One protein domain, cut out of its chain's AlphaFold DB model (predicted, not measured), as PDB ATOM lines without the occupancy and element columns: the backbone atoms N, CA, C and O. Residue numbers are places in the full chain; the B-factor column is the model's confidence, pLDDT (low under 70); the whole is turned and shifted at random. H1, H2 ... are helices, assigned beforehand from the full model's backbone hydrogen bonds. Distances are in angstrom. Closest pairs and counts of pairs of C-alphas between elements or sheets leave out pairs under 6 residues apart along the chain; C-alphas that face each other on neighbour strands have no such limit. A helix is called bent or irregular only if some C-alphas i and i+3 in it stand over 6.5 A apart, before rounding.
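This is residues 337 to 500 of the 653 residues of the protein "Clr5 domain-containing protein" of Valsa sordida (UniProt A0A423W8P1). Long H1 runs along one side of an up-and-down helix bundle, and the H3-H4 hairpin makes the opposite side, with H5, H6 and H7 between them. H8 is sharply bent: its first arm, H8a, crosses beside H5 and H7, and its second arm, H8b, runs along H1. The printed part has 164 residues with eight named helices, H1 to H8 in chain order, and no named strand; its class is all helix. It is compact, with a radius of gyration of the C-alphas of 15.6 A and spans of 45 by 45 by 28 A.

H1, residues 340 to 362, starts at C-alpha (12.195, -22.334, 46.421) and is 32.4 A long. H2 is residues 365 to 368, H3 379 to 392, H4 396 to 409 and H5 419 to 432. H6, residues 436 to 453, is 25.8 A long, and H7, residues 459 to 473, is 20.9 A. H5 is irregular: C-alphas 426 and 429 are 7.1 A apart. H8, residues 476 to 498, was assigned as one helix by its hydrogen bonds but is bent, with C-alphas 485 and 488 7.4 A apart; its arms are H8a, residues 476 to 485, and H8b, residues 488 to 498, and C-alpha 498 is at (-14.107, -27.604, 30.707).

H1, with residues 350 to 360 alone, touches H7 at a shallow tilt of 25 degrees, opposite ways; their closest C-alphas, of Ala 357 and Pro 459, are 4.8 A apart. H1 touches H8b at 21 degrees, a shallow tilt, the same way, closest at the C-alphas of Gln 359 and Ala 497, 5.7 A. H5, with residues 426 to 430 alone, touches H8a at a steep tilt of 61 degrees; the closest C-alphas, of Val 430 and Lys 480, are 4.9 A apart. H6 and H7 form a hairpin at a steep tilt of 42 degrees, closest at the C-alphas of Gly 450 and Ala 461, 4.4 A. H3 and H4 form a hairpin at a shallow tilt of 14 degrees, closest at the C-alphas of Ala 387 and Ala 399, 4.1 A. H4 touches H6, closest at the C-alphas of Ile 400 and Ile 438, 6.9 A. H1 is apart from H3, H4 and H6, and H2 touches no helix. Every O i to N i+4 pair is within hydrogen-bond range in H1, H3, H4, H6, H7, H8a and H8b; in H5 it is 7 of 10, and H2 is too short for such a pair.

The two C-alphas farthest apart, of Ala 339 and Ser 371, are 47.4 A apart. The printed part has no cut and no long link. The mean pLDDT of the printed part is 78.4; residues under 70 include 369 to 379 and 449 to 457.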
ATOM      1  N   HIS A 337      16.898 -29.777  48.965       55.06
ATOM      2  CA  HIS A 337      15.565 -29.344  48.535       55.06
ATOM      3  C   HIS A 337      15.622 -28.249  47.469       55.06
ATOM      4  O   HIS A 337      16.106 -27.151  47.751       55.06
ATOM      5  N   LEU A 338      15.129 -28.568  46.261       61.62
ATOM      6  CA  LEU A 338      15.179 -27.681  45.098       61.62
ATOM      7  C   LEU A 338      14.784 -26.265  45.510       61.62
ATOM      8  O   LEU A 338      13.690 -26.060  46.046       61.62
ATOM      9  N   ALA A 339      15.711 -25.324  45.301       68.69
ATOM     10  CA  ALA A 339      15.612 -23.972  45.831       68.69
ATOM     11  C   ALA A 339      14.235 -23.382  45.512       68.69
ATOM     12  O   ALA A 339      13.753 -23.510  44.385       68.69
ATOM     13  N   LEU A 340      13.601 -22.745  46.504       71.19
ATOM     14  CA  LEU A 340      12.195 -22.334  46.421       71.19
ATOM     15  C   LEU A 340      11.825 -21.629  45.091       71.19
ATOM     16  O   LEU A 340      10.795 -21.994  44.527       71.19
ATOM     17  N   PRO A 341      12.646 -20.713  44.525       79.94
ATOM     18  CA  PRO A 341      12.354 -20.091  43.230       79.94
ATOM     19  C   PRO A 341      12.297 -21.078  42.056       79.94
ATOM     20  O   PRO A 341      11.443 -20.943  41.184       79.94
ATOM     21  N   ASP A 342      13.174 -22.081  42.020       78.44
ATOM     22  CA  ASP A 342      13.226 -23.067  40.934       78.44
ATOM     23  C   ASP A 342      12.142 -24.139  41.085       78.44
ATOM     24  O   ASP A 342      11.553 -24.566  40.092       78.44
ATOM     25  N   ARG A 343      11.781 -24.495  42.324       78.56
ATOM     26  CA  ARG A 343      10.618 -25.352  42.596       78.56
ATOM     27  C   ARG A 343       9.302 -24.664  42.210       78.56
ATOM     28  O   ARG A 343       8.443 -25.309  41.614       78.56
ATOM     29  N   LEU A 344       9.174 -23.355  42.455       83.25
ATOM     30  CA  LEU A 344       8.042 -22.544  41.981       83.25
ATOM     31  C   LEU A 344       8.003 -22.457  40.447       83.25
ATOM     32  O   LEU A 344       6.957 -22.718  39.860       83.25
ATOM     33  N   ARG A 345       9.137 -22.206  39.776       86.88
ATOM     34  CA  ARG A 345       9.231 -22.222  38.299       86.88
ATOM     35  C   ARG A 345       8.818 -23.566  37.693       86.88
ATOM     36  O   ARG A 345       8.133 -23.593  36.672       86.88
ATOM     37  N   LEU A 346       9.209 -24.684  38.312       86.94
ATOM     38  CA  LEU A 346       8.762 -26.019  37.903       86.94
ATOM     39  C   LEU A 346       7.246 -26.186  38.098       86.94
ATOM     40  O   LEU A 346       6.585 -26.739  37.218       86.94
ATOM     41  N   GLN A 347       6.684 -25.680  39.202       89.50
ATOM     42  CA  GLN A 347       5.245 -25.714  39.495       89.50
ATOM     43  C   GLN A 347       4.435 -24.899  38.477       89.50
ATOM     44  O   GLN A 347       3.467 -25.404  37.907       89.50
ATOM     45  N   GLU A 348       4.870 -23.675  38.179       90.44
ATOM     46  CA  GLU A 348       4.297 -22.820  37.136       90.44
ATOM     47  C   GLU A 348       4.397 -23.476  35.753       90.44
ATOM     48  O   GLU A 348       3.408 -23.515  35.020       90.44
ATOM     49  N   GLY A 349       5.558 -24.045  35.409       91.94
ATOM     50  CA  GLY A 349       5.784 -24.752  34.149       91.94
ATOM     51  C   GLY A 349       4.871 -25.967  33.972       91.94
ATOM     52  O   GLY A 349       4.248 -26.118  32.919       91.94
ATOM     53  N   TYR A 350       4.725 -26.787  35.016       91.44
ATOM     54  CA  TYR A 350       3.838 -27.950  35.020       91.44
ATOM     55  C   TYR A 350       2.366 -27.544  34.875       91.44
ATOM     56  O   TYR A 350       1.673 -28.033  33.981       91.44
ATOM     57  N   VAL A 351       1.892 -26.595  35.693       91.69
ATOM     58  CA  VAL A 351       0.512 -26.083  35.625       91.69
ATOM     59  C   VAL A 351       0.225 -25.444  34.263       91.69
ATOM     60  O   VAL A 351      -0.845 -25.666  33.700       91.69
ATOM     61  N   LEU A 352       1.171 -24.696  33.687       92.12
ATOM     62  CA  LEU A 352       1.023 -24.087  32.363       92.12
ATOM     63  C   LEU A 352       0.985 -25.134  31.239       92.12
ATOM     64  O   LEU A 352       0.217 -24.978  30.287       92.12
ATOM     65  N   ALA A 353       1.776 -26.205  31.340       91.44
ATOM     66  CA  ALA A 353       1.745 -27.310  30.387       91.44
ATOM     67  C   ALA A 353       0.407 -28.070  30.446       91.44
ATOM     68  O   ALA A 353      -0.213 -28.300  29.405       91.44
ATOM     69  N   VAL A 354      -0.085 -28.367  31.655       89.00
ATOM     70  CA  VAL A 354      -1.410 -28.965  31.890       89.00
ATOM     71  C   VAL A 354      -2.526 -28.057  31.355       89.00
ATOM     72  O   VAL A 354      -3.362 -28.520  30.583       89.00
ATOM     73  N   ARG A 355      -2.509 -26.753  31.674       90.88
ATOM     74  CA  ARG A 355      -3.478 -25.762  31.166       90.88
ATOM     75  C   ARG A 355      -3.546 -25.767  29.637       90.88
ATOM     76  O   ARG A 355      -4.641 -25.793  29.086       90.88
ATOM     77  N   ARG A 356      -2.399 -25.774  28.950       91.12
ATOM     78  CA  ARG A 356      -2.340 -25.798  27.475       91.12
ATOM     79  C   ARG A 356      -2.915 -27.089  26.886       91.12
ATOM     80  O   ARG A 356      -3.588 -27.027  25.863       91.12
ATOM     81  N   ALA A 357      -2.675 -28.240  27.517       88.88
ATOM     82  CA  ALA A 357      -3.287 -29.505  27.104       88.88
ATOM     83  C   ALA A 357      -4.816 -29.483  27.294       88.88
ATOM     84  O   ALA A 357      -5.550 -29.836  26.377       88.88
ATOM     85  N   LEU A 358      -5.305 -28.987  28.434       86.06
ATOM     86  CA  LEU A 358      -6.740 -28.857  28.712       86.06
ATOM     87  C   LEU A 358      -7.444 -27.869  27.766       86.06
ATOM     88  O   LEU A 358      -8.539 -28.155  27.298       86.06
ATOM     89  N   GLN A 359      -6.810 -26.739  27.442       87.56
ATOM     90  CA  GLN A 359      -7.331 -25.765  26.473       87.56
ATOM     91  C   GLN A 359      -7.413 -26.335  25.051       87.56
ATOM     92  O   GLN A 359      -8.352 -26.019  24.325       87.56
ATOM     93  N   PHE A 360      -6.463 -27.191  24.662       87.00
ATOM     94  CA  PHE A 360      -6.525 -27.930  23.400       87.00
ATOM     95  C   PHE A 360      -7.733 -28.877  23.364       87.00
ATOM     96  O   PHE A 360      -8.506 -28.824  22.412       87.00
ATOM     97  N   PHE A 361      -7.947 -29.667  24.421       84.44
ATOM     98  CA  PHE A 361      -9.109 -30.556  24.510       84.44
ATOM     99  C   PHE A 361     -10.440 -29.796  24.555       84.44
ATOM    100  O   PHE A 361     -11.379 -30.188  23.878       84.44
ATOM    101  N   ALA A 362     -10.528 -28.672  25.269       82.12
ATOM    102  CA  ALA A 362     -11.743 -27.852  25.302       82.12
ATOM    103  C   ALA A 362     -12.179 -27.350  23.906       82.12
ATOM    104  O   ALA A 362     -13.374 -27.203  23.642       82.12
ATOM    105  N   GLY A 363     -11.212 -27.109  23.012       80.69
ATOM    106  CA  GLY A 363     -11.441 -26.708  21.621       80.69
ATOM    107  C   GLY A 363     -11.603 -27.859  20.621       80.69
ATOM    108  O   GLY A 363     -11.843 -27.587  19.448       80.69
ATOM    109  N   ASP A 364     -11.467 -29.121  21.039       80.44
ATOM    110  CA  ASP A 364     -11.614 -30.283  20.159       80.44
ATOM    111  C   ASP A 364     -13.107 -30.639  19.996       80.44
ATOM    112  O   ASP A 364     -13.757 -30.996  20.983       80.44
ATOM    113  N   PRO A 365     -13.688 -30.610  18.777       78.62
ATOM    114  CA  PRO A 365     -15.082 -31.007  18.567       78.62
ATOM    115  C   PRO A 365     -15.369 -32.444  19.021       78.62
ATOM    116  O   PRO A 365     -16.491 -32.752  19.426       78.62
ATOM    117  N   ARG A 366     -14.352 -33.318  19.010       75.56
ATOM    118  CA  ARG A 366     -14.462 -34.688  19.522       75.56
ATOM    119  C   ARG A 366     -14.743 -34.692  21.019       75.56
ATOM    120  O   ARG A 366     -15.584 -35.475  21.430       75.56
ATOM    121  N   GLU A 367     -14.114 -33.800  21.798       73.44
ATOM    122  CA  GLU A 367     -14.301 -33.637  23.258       73.44
ATOM    123  C   GLU A 367     -15.714 -33.156  23.653       73.44
ATOM    124  O   GLU A 367     -16.158 -33.377  24.790       73.44
ATOM    125  N   GLN A 368     -16.446 -32.585  22.690       70.56
ATOM    126  CA  GLN A 368     -17.796 -32.046  22.849       70.56
ATOM    127  C   GLN A 368     -18.906 -33.017  22.390       70.56
ATOM    128  O   GLN A 368     -19.982 -33.027  22.991       70.56
ATOM    129  N   ASP A 369     -18.673 -33.876  21.387       67.50
ATOM    130  CA  ASP A 369     -19.671 -34.874  20.966       67.50
ATOM    131  C   ASP A 369     -19.917 -35.918  22.066       67.50
ATOM    132  O   ASP A 369     -19.056 -36.736  22.386       67.50
ATOM    133  N   ARG A 370     -21.136 -35.950  22.618       58.50
ATOM    134  CA  ARG A 370     -21.546 -36.944  23.624       58.50
ATOM    135  C   ARG A 370     -21.487 -38.389  23.104       58.50
ATOM    136  O   ARG A 370     -21.451 -39.302  23.920       58.50
ATOM    137  N   SER A 371     -21.489 -38.603  21.791       54.12
ATOM    138  CA  SER A 371     -21.515 -39.922  21.139       54.12
ATOM    139  C   SER A 371     -20.119 -40.558  21.034       54.12
ATOM    140  O   SER A 371     -19.995 -41.777  21.109       54.12
ATOM    141  N   TYR A 372     -19.061 -39.748  20.941       52.16
ATOM    142  CA  TYR A 372     -17.669 -40.194  20.818       52.16
ATOM    143  C   TYR A 372     -17.135 -40.940  22.066       52.16
ATOM    144  O   TYR A 372     -16.299 -41.835  21.942       52.16
ATOM    145  N   TRP A 373     -17.658 -40.661  23.270       53.50
ATOM    146  CA  TRP A 373     -17.297 -41.390  24.511       53.50
ATOM    147  C   TRP A 373     -17.882 -42.787  24.573       53.50
ATOM    148  O   TRP A 373     -17.234 -43.695  25.090       53.50
ATOM    149  N   VAL A 374     -19.081 -42.946  24.008       47.25
ATOM    150  CA  VAL A 374     -19.935 -44.138  24.124       47.25
ATOM    151  C   VAL A 374     -19.254 -45.396  23.582       47.25
ATOM    152  O   VAL A 374     -19.624 -46.514  23.927       47.25
ATOM    153  N   THR A 375     -18.218 -45.221  22.761       47.44
ATOM    154  CA  THR A 375     -17.402 -46.301  22.203       47.44
ATOM    155  C   THR A 375     -15.957 -46.312  22.707       47.44
ATOM    156  O   THR A 375     -15.280 -47.335  22.572       47.44
ATOM    157  N   LYS A 376     -15.454 -45.235  23.330       58.78
ATOM    158  CA  LYS A 376     -14.020 -45.093  23.619       58.78
ATOM    159  C   LYS A 376     -13.520 -46.126  24.636       58.78
ATOM    160  O   LYS A 376     -14.249 -46.535  25.539       58.78
ATOM    161  N   ASN A 377     -12.288 -46.599  24.439       61.53
ATOM    162  CA  ASN A 377     -11.760 -47.808  25.072       61.53
ATOM    163  C   ASN A 377     -10.522 -47.503  25.936       61.53
ATOM    164  O   ASN A 377      -9.415 -47.327  25.429       61.53
ATOM    165  N   TYR A 378     -10.706 -47.500  27.259       68.62
ATOM    166  CA  TYR A 378      -9.648 -47.246  28.244       68.62
ATOM    167  C   TYR A 378      -8.851 -48.499  28.661       68.62
ATOM    168  O   TYR A 378      -8.135 -48.455  29.660       68.62
ATOM    169  N   THR A 379      -8.921 -49.623  27.928       67.88
ATOM    170  CA  THR A 379      -8.154 -50.839  28.294       67.88
ATOM    171  C   THR A 379      -6.650 -50.594  28.384       67.88
ATOM    172  O   THR A 379      -5.999 -51.236  29.194       67.88
ATOM    173  N   TYR A 380      -6.100 -49.604  27.671       74.31
ATOM    174  CA  TYR A 380      -4.696 -49.206  27.826       74.31
ATOM    175  C   TYR A 380      -4.331 -48.809  29.271       74.31
ATOM    176  O   TYR A 380      -3.220 -49.083  29.710       74.31
ATOM    177  N   ILE A 381      -5.258 -48.215  30.035       73.88
ATOM    178  CA  ILE A 381      -5.059 -47.868  31.453       73.88
ATOM    179  C   ILE A 381      -4.979 -49.139  32.308       73.88
ATOM    180  O   ILE A 381      -4.150 -49.234  33.214       73.88
ATOM    181  N   LYS A 382      -5.827 -50.129  32.000       71.25
ATOM    182  CA  LYS A 382      -5.845 -51.439  32.661       71.25
ATOM    183  C   LYS A 382      -4.562 -52.213  32.357       71.25
ATOM    184  O   LYS A 382      -3.882 -52.623  33.284       71.25
ATOM    185  N   ASP A 383      -4.167 -52.305  31.093       71.81
ATOM    186  CA  ASP A 383      -2.973 -53.040  30.668       71.81
ATOM    187  C   ASP A 383      -1.667 -52.391  31.178       71.81
ATOM    188  O   ASP A 383      -0.750 -53.084  31.619       71.81
ATOM    189  N   LEU A 384      -1.582 -51.051  31.189       79.62
ATOM    190  CA  LEU A 384      -0.471 -50.329  31.825       79.62
ATOM    191  C   LEU A 384      -0.422 -50.606  33.336       79.62
ATOM    192  O   LEU A 384       0.661 -50.754  33.903       79.62
ATOM    193  N   ARG A 385      -1.576 -50.704  34.006       75.38
ATOM    194  CA  ARG A 385      -1.635 -51.093  35.420       75.38
ATOM    195  C   ARG A 385      -1.241 -52.558  35.632       75.38
ATOM    196  O   ARG A 385      -0.557 -52.844  36.610       75.38
ATOM    197  N   ASP A 386      -1.621 -53.462  34.737       75.12
ATOM    198  CA  ASP A 386      -1.203 -54.864  34.798       75.12
ATOM    199  C   ASP A 386       0.331 -54.967  34.682       75.12
ATOM    200  O   ASP A 386       0.949 -55.704  35.447       75.12
ATOM    201  N   ALA A 387       0.968 -54.139  33.842       81.50
ATOM    202  CA  ALA A 387       2.426 -53.989  33.805       81.50
ATOM    203  C   ALA A 387       3.021 -53.479  35.137       81.50
ATOM    204  O   ALA A 387       4.035 -54.004  35.598       81.50
ATOM    205  N   LEU A 388       2.396 -52.495  35.803       81.00
ATOM    206  CA  LEU A 388       2.828 -52.072  37.144       81.00
ATOM    207  C   LEU A 388       2.780 -53.247  38.136       81.00
ATOM    208  O   LEU A 388       3.747 -53.462  38.866       81.00
ATOM    209  N   VAL A 389       1.687 -54.015  38.146       76.44
ATOM    210  CA  VAL A 389       1.511 -55.165  39.050       76.44
ATOM    211  C   VAL A 389       2.550 -56.254  38.767       76.44
ATOM    212  O   VAL A 389       3.173 -56.733  39.709       76.44
ATOM    213  N   GLN A 390       2.813 -56.577  37.496       80.44
ATOM    214  CA  GLN A 390       3.876 -57.512  37.098       80.44
ATOM    215  C   GLN A 390       5.253 -57.082  37.634       80.44
ATOM    216  O   GLN A 390       6.014 -57.911  38.126       80.44
ATOM    217  N   ALA A 391       5.579 -55.785  37.605       82.94
ATOM    218  CA  ALA A 391       6.825 -55.289  38.192       82.94
ATOM    219  C   ALA A 391       6.828 -55.350  39.731       82.94
ATOM    220  O   ALA A 391       7.867 -55.635  40.324       82.94
ATOM    221  N   GLN A 392       5.681 -55.140  40.390       80.12
ATOM    222  CA  GLN A 392       5.549 -55.330  41.842       80.12
ATOM    223  C   GLN A 392       5.719 -56.800  42.264       80.12
ATOM    224  O   GLN A 392       6.204 -57.052  43.362       80.12
ATOM    225  N   THR A 393       5.376 -57.765  41.402       81.88
ATOM    226  CA  THR A 393       5.637 -59.202  41.612       81.88
ATOM    227  C   THR A 393       7.023 -59.649  41.121       81.88
ATOM    228  O   THR A 393       7.270 -60.845  40.993       81.88
ATOM    229  N   GLY A 394       7.932 -58.713  40.822       81.25
ATOM    230  CA  GLY A 394       9.307 -58.981  40.377       81.25
ATOM    231  C   GLY A 394       9.469 -59.254  38.874       81.25
ATOM    232  O   GLY A 394      10.582 -59.170  38.356       81.25
ATOM    233  N   SER A 395       8.378 -59.487  38.141       86.38
ATOM    234  CA  SER A 395       8.315 -59.845  36.711       86.38
ATOM    235  C   SER A 395       8.607 -58.659  35.767       86.38
ATOM    236  O   SER A 395       7.890 -58.398  34.802       86.38
ATOM    237  N   THR A 396       9.686 -57.923  36.038       83.00
ATOM    238  CA  THR A 396      10.024 -56.628  35.420       83.00
ATOM    239  C   THR A 396      10.205 -56.697  33.896       83.00
ATOM    240  O   THR A 396       9.890 -55.731  33.207       83.00
ATOM    241  N   GLY A 397      10.656 -57.833  33.349       82.31
ATOM    242  CA  GLY A 397      10.740 -58.043  31.895       82.31
ATOM    243  C   GLY A 397       9.362 -58.013  31.226       82.31
ATOM    244  O   GLY A 397       9.105 -57.154  30.385       82.31
ATOM    245  N   GLN A 398       8.444 -58.868  31.692       86.25
ATOM    246  CA  GLN A 398       7.050 -58.921  31.226       86.25
ATOM    247  C   GLN A 398       6.334 -57.577  31.413       86.25
ATOM    248  O   GLN A 398       5.568 -57.158  30.546       86.25
ATOM    249  N   ALA A 399       6.634 -56.861  32.502       86.00
ATOM    250  CA  ALA A 399       6.101 -55.526  32.740       86.00
ATOM    251  C   ALA A 399       6.522 -54.527  31.651       86.00
ATOM    252  O   ALA A 399       5.686 -53.773  31.152       86.00
ATOM    253  N   ILE A 400       7.796 -54.527  31.238       83.94
ATOM    254  CA  ILE A 400       8.268 -53.644  30.163       83.94
ATOM    255  C   ILE A 400       7.714 -54.093  28.801       83.94
ATOM    256  O   ILE A 400       7.295 -53.238  28.021       83.94
ATOM    257  N   GLU A 401       7.629 -55.399  28.528       85.75
ATOM    258  CA  GLU A 401       6.987 -55.942  27.318       85.75
ATOM    259  C   GLU A 401       5.516 -55.511  27.213       85.75
ATOM    260  O   GLU A 401       5.106 -54.957  26.192       85.75
ATOM    261  N   THR A 402       4.739 -55.692  28.287       85.44
ATOM    262  CA  THR A 402       3.325 -55.296  28.381       85.44
ATOM    263  C   THR A 402       3.175 -53.788  28.175       85.44
ATOM    264  O   THR A 402       2.407 -53.348  27.319       85.44
ATOM    265  N   LEU A 403       3.957 -52.978  28.897       86.81
ATOM    266  CA  LEU A 403       3.956 -51.520  28.768       86.81
ATOM    267  C   LEU A 403       4.283 -51.078  27.334       86.81
ATOM    268  O   LEU A 403       3.577 -50.235  26.772       86.81
ATOM    269  N   GLN A 404       5.304 -51.670  26.709       84.50
ATOM    270  CA  GLN A 404       5.689 -51.349  25.337       84.50
ATOM    271  C   GLN A 404       4.603 -51.760  24.336       84.50
ATOM    272  O   GLN A 404       4.288 -50.982  23.433       84.50
ATOM    273  N   ALA A 405       4.003 -52.943  24.496       85.88
ATOM    274  CA  ALA A 405       2.923 -53.418  23.637       85.88
ATOM    275  C   ALA A 405       1.729 -52.454  23.663       85.88
ATOM    276  O   ALA A 405       1.222 -52.079  22.604       85.88
ATOM    277  N   VAL A 406       1.328 -51.968  24.843       84.50
ATOM    278  CA  VAL A 406       0.248 -50.977  24.986       84.50
ATOM    279  C   VAL A 406       0.607 -49.650  24.317       84.50
ATOM    280  O   VAL A 406      -0.203 -49.091  23.577       84.50
ATOM    281  N   LEU A 407       1.837 -49.167  24.505       81.81
ATOM    282  CA  LEU A 407       2.318 -47.930  23.882       81.81
ATOM    283  C   LEU A 407       2.416 -48.028  22.349       81.81
ATOM    284  O   LEU A 407       2.200 -47.039  21.655       81.81
ATOM    285  N   GLN A 408       2.692 -49.214  21.804       79.81
ATOM    286  CA  GLN A 408       2.795 -49.446  20.360       79.81
ATOM    287  C   GLN A 408       1.457 -49.789  19.685       79.81
ATOM    288  O   GLN A 408       1.343 -49.608  18.472       79.81
ATOM    289  N   THR A 409       0.449 -50.249  20.437       79.75
ATOM    290  CA  THR A 409      -0.861 -50.668  19.894       79.75
ATOM    291  C   THR A 409      -2.018 -49.732  20.250       79.75
ATOM    292  O   THR A 409      -2.816 -49.429  19.370       79.75
ATOM    293  N   LYS A 410      -2.106 -49.247  21.498       77.50
ATOM    294  CA  LYS A 410      -3.258 -48.484  22.028       77.50
ATOM    295  C   LYS A 410      -2.967 -47.009  22.335       77.50
ATOM    296  O   LYS A 410      -3.896 -46.220  22.415       77.50
ATOM    297  N   LEU A 411      -1.696 -46.628  22.491       77.75
ATOM    298  CA  LEU A 411      -1.243 -45.229  22.646       77.75
ATOM    299  C   LEU A 411      -0.258 -44.822  21.530       77.75
ATOM    300  O   LEU A 411       0.665 -44.032  21.734       77.75
ATOM    301  N   ARG A 412      -0.449 -45.402  20.339       72.56
ATOM    302  CA  ARG A 412       0.489 -45.346  19.205       72.56
ATOM    303  C   ARG A 412       0.616 -43.958  18.565       72.56
ATOM    304  O   ARG A 412       1.652 -43.659  17.961       72.56
ATOM    305  N   ASP A 413      -0.438 -43.154  18.662       72.31
ATOM    306  CA  ASP A 413      -0.575 -41.812  18.097       72.31
ATOM    307  C   ASP A 413      -1.253 -40.928  19.156       72.31
ATOM    308  O   ASP A 413      -2.301 -41.299  19.685       72.31
ATOM    309  N   ILE A 414      -0.657 -39.782  19.509       69.19
ATOM    310  CA  ILE A 414      -1.117 -38.986  20.665       69.19
ATOM    311  C   ILE A 414      -2.483 -38.327  20.438       69.19
ATOM    312  O   ILE A 414      -3.205 -38.086  21.398       69.19
ATOM    313  N   ASP A 415      -2.884 -38.159  19.179       68.81
ATOM    314  CA  ASP A 415      -4.192 -37.641  18.771       68.81
ATOM    315  C   ASP A 415      -5.355 -38.587  19.154       68.81
ATOM    316  O   ASP A 415      -6.522 -38.199  19.059       68.81
ATOM    317  N   GLN A 416      -5.057 -39.826  19.577       70.69
ATOM    318  CA  GLN A 416      -6.024 -40.782  20.136       70.69
ATOM    319  C   GLN A 416      -6.270 -40.568  21.642       70.69
ATOM    320  O   GLN A 416      -7.288 -41.025  22.168       70.69
ATOM    321  N   LEU A 417      -5.366 -39.877  22.343       79.12
ATOM    322  CA  LEU A 417      -5.476 -39.580  23.770       79.12
ATOM    323  C   LEU A 417      -6.507 -38.464  23.999       79.12
ATOM    324  O   LEU A 417      -6.560 -37.501  23.241       79.12
ATOM    325  N   ASP A 418      -7.333 -38.605  25.031       78.69
ATOM    326  CA  ASP A 418      -8.338 -37.622  25.465       78.69
ATOM    327  C   ASP A 418      -7.857 -36.798  26.666       78.69
ATOM    328  O   ASP A 418      -6.822 -37.080  27.280       78.69
ATOM    329  N   SER A 419      -8.666 -35.802  27.026       77.94
ATOM    330  CA  SER A 419      -8.618 -35.063  28.288       77.94
ATOM    331  C   SER A 419      -8.386 -35.980  29.497       77.94
ATOM    332  O   SER A 419      -7.449 -35.770  30.274       77.94
ATOM    333  N   VAL A 420      -9.190 -37.040  29.614       75.25
ATOM    334  CA  VAL A 420      -9.169 -38.011  30.718       75.25
ATOM    335  C   VAL A 420      -7.829 -38.744  30.796       75.25
ATOM    336  O   VAL A 420      -7.181 -38.734  31.841       75.25
ATOM    337  N   GLY A 421      -7.387 -39.355  29.698       77.81
ATOM    338  CA  GLY A 421      -6.152 -40.125  29.600       77.81
ATOM    339  C   GLY A 421      -4.895 -39.269  29.710       77.81
ATOM    340  O   GLY A 421      -3.909 -39.694  30.310       77.81
ATOM    341  N   CYS A 422      -4.925 -38.040  29.189       82.88
ATOM    342  CA  CYS A 422      -3.833 -37.084  29.343       82.88
ATOM    343  C   CYS A 422      -3.651 -36.678  30.809       82.88
ATOM    344  O   CYS A 422      -2.539 -36.769  31.333       82.88
ATOM    345  N   VAL A 423      -4.732 -36.296  31.497       78.12
ATOM    346  CA  VAL A 423      -4.656 -35.959  32.925       78.12
ATOM    347  C   VAL A 423      -4.342 -37.197  33.765       78.12
ATOM    348  O   VAL A 423      -3.561 -37.089  34.708       78.12
ATOM    349  N   TRP A 424      -4.854 -38.378  33.401       79.38
ATOM    350  CA  TRP A 424      -4.473 -39.637  34.042       79.38
ATOM    351  C   TRP A 424      -2.957 -39.847  34.001       79.38
ATOM    352  O   TRP A 424      -2.326 -39.950  35.052       79.38
ATOM    353  N   LEU A 425      -2.361 -39.828  32.802       83.94
ATOM    354  CA  LEU A 425      -0.922 -40.012  32.608       83.94
ATOM    355  C   LEU A 425      -0.090 -38.966  33.356       83.94
ATOM    356  O   LEU A 425       0.927 -39.316  33.945       83.94
ATOM    357  N   LEU A 426      -0.521 -37.704  33.394       82.94
ATOM    358  CA  LEU A 426       0.187 -36.649  34.129       82.94
ATOM    359  C   LEU A 426       0.056 -36.790  35.662       82.94
ATOM    360  O   LEU A 426       0.921 -36.304  36.389       82.94
ATOM    361  N   LEU A 427      -0.958 -37.506  36.165       79.25
ATOM    362  CA  LEU A 427      -1.157 -37.792  37.595       79.25
ATOM    363  C   LEU A 427      -0.593 -39.155  38.062       79.25
ATOM    364  O   LEU A 427      -0.447 -39.359  39.269       79.25
ATOM    365  N   VAL A 428      -0.193 -40.051  37.147       80.88
ATOM    366  CA  VAL A 428       0.525 -41.318  37.440       80.88
ATOM    367  C   VAL A 428       1.726 -41.176  38.405       80.88
ATOM    368  O   VAL A 428       1.869 -42.041  39.275       80.88
ATOM    369  N   PRO A 429       2.577 -40.125  38.355       78.81
ATOM    370  CA  PRO A 429       3.732 -39.995  39.251       78.81
ATOM    371  C   PRO A 429       3.383 -40.035  40.743       78.81
ATOM    372  O   PRO A 429       4.190 -40.505  41.540       78.81
ATOM    373  N   VAL A 430       2.183 -39.582  41.125       71.62
ATOM    374  CA  VAL A 430       1.712 -39.601  42.521       71.62
ATOM    375  C   VAL A 430       1.590 -41.034  43.042       71.62
ATOM    376  O   VAL A 430       1.960 -41.314  44.181       71.62
ATOM    377  N   THR A 431       1.081 -41.940  42.205       69.69
ATOM    378  CA  THR A 431       0.635 -43.280  42.611       69.69
ATOM    379  C   THR A 431       1.574 -44.406  42.190       69.69
ATOM    380  O   THR A 431       1.404 -45.519  42.680       69.69
ATOM    381  N   TRP A 432       2.531 -44.157  41.286       79.31
ATOM    382  CA  TRP A 432       3.446 -45.179  40.746       79.31
ATOM    383  C   TRP A 432       4.925 -44.966  41.111       79.31
ATOM    384  O   TRP A 432       5.766 -45.805  40.788       79.31
ATOM    385  N   ALA A 433       5.279 -43.878  41.806       79.31
ATOM    386  CA  ALA A 433       6.673 -43.556  42.144       79.31
ATOM    387  C   ALA A 433       7.418 -44.624  42.974       79.31
ATOM    388  O   ALA A 433       8.648 -44.612  43.010       79.31
ATOM    389  N   HIS A 434       6.701 -45.557  43.610       79.12
ATOM    390  CA  HIS A 434       7.271 -46.722  44.296       79.12
ATOM    391  C   HIS A 434       7.831 -47.788  43.339       79.12
ATOM    392  O   HIS A 434       8.668 -48.583  43.756       79.12
ATOM    393  N   VAL A 435       7.432 -47.783  42.061       82.31
ATOM    394  CA  VAL A 435       8.036 -48.591  40.989       82.31
ATOM    395  C   VAL A 435       8.715 -47.647  39.986       82.31
ATOM    396  O   VAL A 435       8.146 -47.307  38.939       82.31
ATOM    397  N   PRO A 436       9.944 -47.179  40.281       82.62
ATOM    398  CA  PRO A 436      10.590 -46.158  39.466       82.62
ATOM    399  C   PRO A 436      10.920 -46.653  38.056       82.62
ATOM    400  O   PRO A 436      10.774 -45.880  37.117       82.62
ATOM    401  N   VAL A 437      11.280 -47.935  37.898       82.00
ATOM    402  CA  VAL A 437      11.649 -48.568  36.616       82.00
ATOM    403  C   VAL A 437      10.550 -48.412  35.562       82.00
ATOM    404  O   VAL A 437      10.791 -47.919  34.462       82.00
ATOM    405  N   ILE A 438       9.324 -48.805  35.911       85.44
ATOM    406  CA  ILE A 438       8.166 -48.747  35.010       85.44
ATOM    407  C   ILE A 438       7.755 -47.297  34.762       85.44
ATOM    408  O   ILE A 438       7.468 -46.924  33.627       85.44
ATOM    409  N   THR A 439       7.798 -46.451  35.791       85.19
ATOM    410  CA  THR A 439       7.355 -45.056  35.680       85.19
ATOM    411  C   THR A 439       8.312 -44.199  34.844       85.19
ATOM    412  O   THR A 439       7.853 -43.442  33.990       85.19
ATOM    413  N   THR A 440       9.636 -44.327  35.006       84.69
ATOM    414  CA  THR A 440      10.606 -43.607  34.152       84.69
ATOM    415  C   THR A 440      10.503 -44.074  32.704       84.69
ATOM    416  O   THR A 440      10.510 -43.248  31.790       84.69
ATOM    417  N   THR A 441      10.330 -45.382  32.497       84.25
ATOM    418  CA  THR A 441      10.154 -46.001  31.177       84.25
ATOM    419  C   THR A 441       8.872 -45.517  30.491       84.25
ATOM    420  O   THR A 441       8.925 -45.121  29.326       84.25
ATOM    421  N   LEU A 442       7.746 -45.439  31.212       86.88
ATOM    422  CA  LEU A 442       6.476 -44.904  30.709       86.88
ATOM    423  C   LEU A 442       6.638 -43.475  30.171       86.88
ATOM    424  O   LEU A 442       6.337 -43.211  29.007       86.88
ATOM    425  N   PHE A 443       7.173 -42.559  30.987       86.19
ATOM    426  CA  PHE A 443       7.375 -41.169  30.567       86.19
ATOM    427  C   PHE A 443       8.398 -41.033  29.433       86.19
ATOM    428  O   PHE A 443       8.194 -40.212  28.538       86.19
ATOM    429  N   LYS A 444       9.445 -41.870  29.407       83.06
ATOM    430  CA  LYS A 444      10.428 -41.902  28.315       83.06
ATOM    431  C   LYS A 444       9.777 -42.245  26.974       83.06
ATOM    432  O   LYS A 444      10.010 -41.544  25.990       83.06
ATOM    433  N   TYR A 445       8.921 -43.267  26.934       80.12
ATOM    434  CA  TYR A 445       8.192 -43.624  25.715       80.12
ATOM    435  C   TYR A 445       7.104 -42.609  25.337       80.12
ATOM    436  O   TYR A 445       6.946 -42.342  24.151       80.12
ATOM    437  N   LEU A 446       6.385 -42.016  26.297       81.31
ATOM    438  CA  LEU A 446       5.348 -41.006  26.018       81.31
ATOM    439  C   LEU A 446       5.933 -39.696  25.472       81.31
ATOM    440  O   LEU A 446       5.383 -39.104  24.542       81.31
ATOM    441  N   ALA A 447       7.075 -39.259  26.006       81.12
ATOM    442  CA  ALA A 447       7.818 -38.136  25.445       81.12
ATOM    443  C   ALA A 447       8.354 -38.471  24.044       81.12
ATOM    444  O   ALA A 447       8.273 -37.638  23.142       81.12
ATOM    445  N   ALA A 448       8.847 -39.698  23.830       74.19
ATOM    446  CA  ALA A 448       9.308 -40.145  22.519       74.19
ATOM    447  C   ALA A 448       8.170 -40.206  21.484       74.19
ATOM    448  O   ALA A 448       8.311 -39.621  20.414       74.19
ATOM    449  N   SER A 449       7.029 -40.842  21.776       66.25
ATOM    450  CA  SER A 449       5.907 -40.942  20.826       66.25
ATOM    451  C   SER A 449       5.324 -39.568  20.480       66.25
ATOM    452  O   SER A 449       5.078 -39.284  19.305       66.25
ATOM    453  N   GLY A 450       5.209 -38.676  21.470       60.91
ATOM    454  CA  GLY A 450       4.779 -37.292  21.269       60.91
ATOM    455  C   GLY A 450       5.727 -36.464  20.400       60.91
ATOM    456  O   GLY A 450       5.259 -35.668  19.593       60.91
ATOM    457  N   VAL A 451       7.042 -36.673  20.516       51.00
ATOM    458  CA  VAL A 451       8.061 -35.962  19.717       51.00
ATOM    459  C   VAL A 451       8.267 -36.580  18.326       51.00
ATOM    460  O   VAL A 451       8.607 -35.859  17.391       51.00
ATOM    461  N   ILE A 452       8.062 -37.892  18.167       46.47
ATOM    462  CA  ILE A 452       8.284 -38.617  16.901       46.47
ATOM    463  C   ILE A 452       7.100 -38.471  15.931       46.47
ATOM    464  O   ILE A 452       7.310 -38.524  14.720       46.47
ATOM    465  N   LYS A 453       5.868 -38.286  16.433       48.06
ATOM    466  CA  LYS A 453       4.655 -38.218  15.593       48.06
ATOM    467  C   LYS A 453       3.761 -37.001  15.789       48.06
ATOM    468  O   LYS A 453       3.075 -36.621  14.845       48.06
ATOM    469  N   GLY A 454       3.724 -36.413  16.984       51.91
ATOM    470  CA  GLY A 454       2.918 -35.218  17.214       51.91
ATOM    471  C   GLY A 454       3.415 -34.068  16.338       51.91
ATOM    472  O   GLY A 454       4.623 -33.880  16.174       51.91
ATOM    473  N   GLN A 455       2.496 -33.271  15.786       56.94
ATOM    474  CA  GLN A 455       2.880 -32.031  15.108       56.94
ATOM    475  C   GLN A 455       3.728 -31.171  16.060       56.94
ATOM    476  O   GLN A 455       3.416 -31.062  17.250       56.94
ATOM    477  N   LYS A 456       4.817 -30.565  15.563       58.91
ATOM    478  CA  LYS A 456       5.725 -29.752  16.392       58.91
ATOM    479  C   LYS A 456       4.942 -28.630  17.084       58.91
ATOM    480  O   LYS A 456       4.516 -27.687  16.429       58.91
ATOM    481  N   GLY A 457       4.792 -28.735  18.405       69.19
ATOM    482  CA  GLY A 457       4.002 -27.805  19.221       69.19
ATOM    483  C   GLY A 457       2.703 -28.379  19.797       69.19
ATOM    484  O   GLY A 457       2.032 -27.664  20.536       69.19
ATOM    485  N   HIS A 458       2.353 -29.648  19.532       81.50
ATOM    486  CA  HIS A 458       1.154 -30.274  20.101       81.50
ATOM    487  C   HIS A 458       1.144 -30.147  21.647       81.50
ATOM    488  O   HIS A 458       2.089 -30.614  22.303       81.50
ATOM    489  N   PRO A 459       0.105 -29.551  22.272       88.06
ATOM    490  CA  PRO A 459       0.120 -29.245  23.708       88.06
ATOM    491  C   PRO A 459       0.265 -30.473  24.617       88.06
ATOM    492  O   PRO A 459       1.095 -30.475  25.523       88.06
ATOM    493  N   VAL A 460      -0.464 -31.553  24.319       85.62
ATOM    494  CA  VAL A 460      -0.386 -32.842  25.039       85.62
ATOM    495  C   VAL A 460       1.028 -33.436  25.021       85.62
ATOM    496  O   VAL A 460       1.583 -33.741  26.077       85.62
ATOM    497  N   ALA A 461       1.655 -33.540  23.842       84.50
ATOM    498  CA  ALA A 461       3.037 -34.006  23.711       84.50
ATOM    499  C   ALA A 461       4.028 -33.115  24.480       84.50
ATOM    500  O   ALA A 461       4.962 -33.617  25.100       84.50
ATOM    501  N   SER A 462       3.789 -31.800  24.500       85.88
ATOM    502  CA  SER A 462       4.601 -30.840  25.259       85.88
ATOM    503  C   SER A 462       4.490 -31.058  26.777       85.88
ATOM    504  O   SER A 462       5.502 -30.983  27.470       85.88
ATOM    505  N   ALA A 463       3.302 -31.384  27.301       88.75
ATOM    506  CA  ALA A 463       3.098 -31.684  28.722       88.75
ATOM    507  C   ALA A 463       3.715 -33.030  29.139       88.75
ATOM    508  O   ALA A 463       4.402 -33.109  30.159       88.75
ATOM    509  N   LEU A 464       3.552 -34.073  28.319       87.56
ATOM    510  CA  LEU A 464       4.180 -35.380  28.554       87.56
ATOM    511  C   LEU A 464       5.714 -35.291  28.475       87.56
ATOM    512  O   LEU A 464       6.409 -35.891  29.299       87.56
ATOM    513  N   LYS A 465       6.251 -34.479  27.551       87.38
ATOM    514  CA  LYS A 465       7.686 -34.175  27.486       87.38
ATOM    515  C   LYS A 465       8.165 -33.417  28.728       87.38
ATOM    516  O   LYS A 465       9.173 -33.818  29.293       87.38
ATOM    517  N   PHE A 466       7.444 -32.391  29.195       90.44
ATOM    518  CA  PHE A 466       7.807 -31.644  30.411       90.44
ATOM    519  C   PHE A 466       7.914 -32.563  31.643       90.44
ATOM    520  O   PHE A 466       8.864 -32.465  32.422       90.44
ATOM    521  N   ALA A 467       6.971 -33.499  31.800       88.88
ATOM    522  CA  ALA A 467       7.020 -34.493  32.868       88.88
ATOM    523  C   ALA A 467       8.258 -35.410  32.743       88.88
ATOM    524  O   ALA A 467       8.962 -35.630  33.730       88.88
ATOM    525  N   TYR A 468       8.587 -35.879  31.534       88.69
ATOM    526  CA  TYR A 468       9.808 -36.661  31.303       88.69
ATOM    527  C   TYR A 468      11.097 -35.859  31.549       88.69
ATOM    528  O   TYR A 468      11.993 -36.362  32.226       88.69
ATOM    529  N   ASP A 469      11.190 -34.615  31.072       87.44
ATOM    530  CA  ASP A 469      12.339 -33.733  31.313       87.44
ATOM    531  C   ASP A 469      12.555 -33.534  32.830       87.44
ATOM    532  O   ASP A 469      13.671 -33.680  33.331       87.44
ATOM    533  N   THR A 470      11.470 -33.345  33.593       88.19
ATOM    534  CA  THR A 470      11.500 -33.259  35.066       88.19
ATOM    535  C   THR A 470      12.051 -34.540  35.711       88.19
ATOM    536  O   THR A 470      12.904 -34.470  36.599       88.19
ATOM    537  N   VAL A 471      11.623 -35.723  35.253       85.69
ATOM    538  CA  VAL A 471      12.141 -37.027  35.726       85.69
ATOM    539  C   VAL A 471      13.620 -37.208  35.383       85.69
ATOM    540  O   VAL A 471      14.381 -37.752  36.183       85.69
ATOM    541  N   ARG A 472      14.029 -36.744  34.204       83.69
ATOM    542  CA  ARG A 472      15.386 -36.853  33.662       83.69
ATOM    543  C   ARG A 472      16.388 -35.966  34.406       83.69
ATOM    544  O   ARG A 472      17.528 -36.375  34.618       83.69
ATOM    545  N   GLU A 473      15.958 -34.775  34.813       82.62
ATOM    546  CA  GLU A 473      16.811 -33.745  35.418       82.62
ATOM    547  C   GLU A 473      16.704 -33.735  36.951       82.62
ATOM    548  O   GLU A 473      17.705 -33.915  37.650       82.62
ATOM    549  N   SER A 474      15.490 -33.619  37.495       81.69
ATOM    550  CA  SER A 474      15.244 -33.548  38.946       81.69
ATOM    551  C   SER A 474      15.038 -34.924  39.588       81.69
ATOM    552  O   SER A 474      15.459 -35.146  40.722       81.69
ATOM    553  N   GLY A 475      14.493 -35.888  38.840       82.06
ATOM    554  CA  GLY A 475      14.230 -37.251  39.311       82.06
ATOM    555  C   GLY A 475      12.750 -37.507  39.600       82.06
ATOM    556  O   GLY A 475      11.970 -36.585  39.831       82.06
ATOM    557  N   LEU A 476      12.353 -38.784  39.618       84.31
ATOM    558  CA  LEU A 476      10.948 -39.174  39.792       84.31
ATOM    559  C   LEU A 476      10.349 -38.732  41.139       84.31
ATOM    560  O   LEU A 476       9.172 -38.385  41.193       84.31
ATOM    561  N   GLY A 477      11.156 -38.689  42.204       82.81
ATOM    562  CA  GLY A 477      10.730 -38.172  43.508       82.81
ATOM    563  C   GLY A 477      10.326 -36.695  43.463       82.81
ATOM    564  O   GLY A 477       9.335 -36.323  44.090       82.81
ATOM    565  N   GLU A 478      11.016 -35.869  42.664       85.12
ATOM    566  CA  GLU A 478      10.585 -34.484  42.471       85.12
ATOM    567  C   GLU A 478       9.353 -34.407  41.571       85.12
ATOM    568  O   GLU A 478       8.457 -33.645  41.896       85.12
ATOM    569  N   LEU A 479       9.224 -35.215  40.506       87.81
ATOM    570  CA  LEU A 479       7.973 -35.205  39.728       87.81
ATOM    571  C   LEU A 479       6.767 -35.603  40.603       87.81
ATOM    572  O   LEU A 479       5.723 -34.965  40.507       87.81
ATOM    573  N   LYS A 480       6.906 -36.588  41.501       86.88
ATOM    574  CA  LYS A 480       5.871 -36.925  42.496       86.88
ATOM    575  C   LYS A 480       5.503 -35.699  43.343       86.88
ATOM    576  O   LYS A 480       4.343 -35.292  43.350       86.88
ATOM    577  N   SER A 481       6.502 -35.081  43.982       85.44
ATOM    578  CA  SER A 481       6.371 -33.843  44.769       85.44
ATOM    579  C   SER A 481       5.662 -32.736  43.977       85.44
ATOM    580  O   SER A 481       4.651 -32.193  44.425       85.44
ATOM    581  N   LEU A 482       6.148 -32.445  42.773       88.81
ATOM    582  CA  LEU A 482       5.664 -31.411  41.872       88.81
ATOM    583  C   LEU A 482       4.189 -31.608  41.522       88.81
ATOM    584  O   LEU A 482       3.406 -30.662  41.615       88.81
ATOM    585  N   VAL A 483       3.792 -32.831  41.168       86.81
ATOM    586  CA  VAL A 483       2.399 -33.158  40.849       86.81
ATOM    587  C   VAL A 483       1.518 -33.059  42.099       86.81
ATOM    588  O   VAL A 483       0.447 -32.460  42.026       86.81
ATOM    589  N   GLU A 484       1.972 -33.555  43.255       83.56
ATOM    590  CA  GLU A 484       1.242 -33.461  44.531       83.56
ATOM    591  C   GLU A 484       0.981 -32.007  44.955       83.56
ATOM    592  O   GLU A 484      -0.143 -31.675  45.338       83.56
ATOM    593  N   HIS A 485       1.977 -31.126  44.827       84.56
ATOM    594  CA  HIS A 485       1.868 -29.707  45.194       84.56
ATOM    595  C   HIS A 485       1.133 -28.873  44.126       84.56
ATOM    596  O   HIS A 485       0.521 -27.856  44.446       84.56
ATOM    597  N   SER A 486       1.135 -29.299  42.858       86.25
ATOM    598  CA  SER A 486       0.368 -28.653  41.774       86.25
ATOM    599  C   SER A 486      -1.106 -29.065  41.730       86.25
ATOM    600  O   SER A 486      -1.903 -28.427  41.043       86.25
ATOM    601  N   ARG A 487      -1.474 -30.149  42.423       77.38
ATOM    602  CA  ARG A 487      -2.740 -30.876  42.258       77.38
ATOM    603  C   ARG A 487      -3.992 -30.002  42.401       77.38
ATOM    604  O   ARG A 487      -4.898 -30.099  41.580       77.38
ATOM    605  N   SER A 488      -4.040 -29.132  43.409       78.69
ATOM    606  CA  SER A 488      -5.168 -28.212  43.640       78.69
ATOM    607  C   SER A 488      -5.317 -27.178  42.520       78.69
ATOM    608  O   SER A 488      -6.425 -26.950  42.036       78.69
ATOM    609  N   THR A 489      -4.205 -26.595  42.065       85.88
ATOM    610  CA  THR A 489      -4.176 -25.651  40.942       85.88
ATOM    611  C   THR A 489      -4.611 -26.329  39.647       85.88
ATOM    612  O   THR A 489      -5.426 -25.770  38.920       85.88
ATOM    613  N   VAL A 490      -4.145 -27.558  39.399       83.12
ATOM    614  CA  VAL A 490      -4.541 -28.377  38.242       83.12
ATOM    615  C   VAL A 490      -6.050 -28.629  38.210       83.12
ATOM    616  O   VAL A 490      -6.640 -28.473  37.145       83.12
ATOM    617  N   TYR A 491      -6.711 -28.918  39.339       77.94
ATOM    618  CA  TYR A 491      -8.182 -28.999  39.354       77.94
ATOM    619  C   TYR A 491      -8.847 -27.665  39.003       77.94
ATOM    620  O   TYR A 491      -9.769 -27.649  38.195       77.94
ATOM    621  N   GLY A 492      -8.309 -26.538  39.480       79.62
ATOM    622  CA  GLY A 492      -8.751 -25.212  39.036       79.62
ATOM    623  C   GLY A 492      -8.568 -24.961  37.529       79.62
ATOM    624  O   GLY A 492      -9.376 -24.253  36.931       79.62
ATOM    625  N   GLU A 493      -7.549 -25.541  36.884       85.38
ATOM    626  CA  GLU A 493      -7.409 -25.501  35.417       85.38
ATOM    627  C   GLU A 493      -8.431 -26.397  34.709       85.38
ATOM    628  O   GLU A 493      -8.997 -25.987  33.700       85.38
ATOM    629  N   ILE A 494      -8.700 -27.588  35.249       79.12
ATOM    630  CA  ILE A 494      -9.695 -28.550  34.742       79.12
ATOM    631  C   ILE A 494     -11.102 -27.933  34.791       79.12
ATOM    632  O   ILE A 494     -11.823 -27.948  33.796       79.12
ATOM    633  N   GLU A 495     -11.455 -27.309  35.916       77.19
ATOM    634  CA  GLU A 495     -12.710 -26.576  36.118       77.19
ATOM    635  C   GLU A 495     -12.853 -25.395  35.143       77.19
ATOM    636  O   GLU A 495     -13.909 -25.213  34.539       77.19
ATOM    637  N   ARG A 496     -11.789 -24.603  34.932       82.50
ATOM    638  CA  ARG A 496     -11.833 -23.446  34.018       82.50
ATOM    639  C   ARG A 496     -11.829 -23.823  32.539       82.50
ATOM    640  O   ARG A 496     -12.445 -23.113  31.751       82.50
ATOM    641  N   ALA A 497     -11.128 -24.886  32.149       78.69
ATOM    642  CA  ALA A 497     -11.027 -25.292  30.749       78.69
ATOM    643  C   ALA A 497     -12.295 -25.992  30.245       78.69
ATOM    644  O   ALA A 497     -12.654 -25.827  29.086       78.69
ATOM    645  N   MET A 498     -12.968 -26.763  31.105       68.31
ATOM    646  CA  MET A 498     -14.107 -27.604  30.707       68.31
ATOM    647  C   MET A 498     -15.471 -26.985  31.066       68.31
ATOM    648  O   MET A 498     -16.510 -27.499  30.663       68.31
ATOM    649  N   GLY A 499     -15.465 -25.839  31.757       65.75
ATOM    650  CA  GLY A 499     -16.629 -24.976  31.948       65.75
ATOM    651  C   GLY A 499     -17.657 -25.497  32.955       65.75
ATOM    652  O   GLY A 499     -17.395 -26.381  33.767       65.75
ATOM    653  N   SER A 500     -18.858 -24.916  32.902       57.47
ATOM    654  CA  SER A 500     -19.995 -25.294  33.752       57.47
ATOM    655  C   SER A 500     -20.686 -26.592  33.325       57.47
ATOM    656  O   SER A 500     -21.607 -27.039  34.005       57.47
TER     657      SER A 500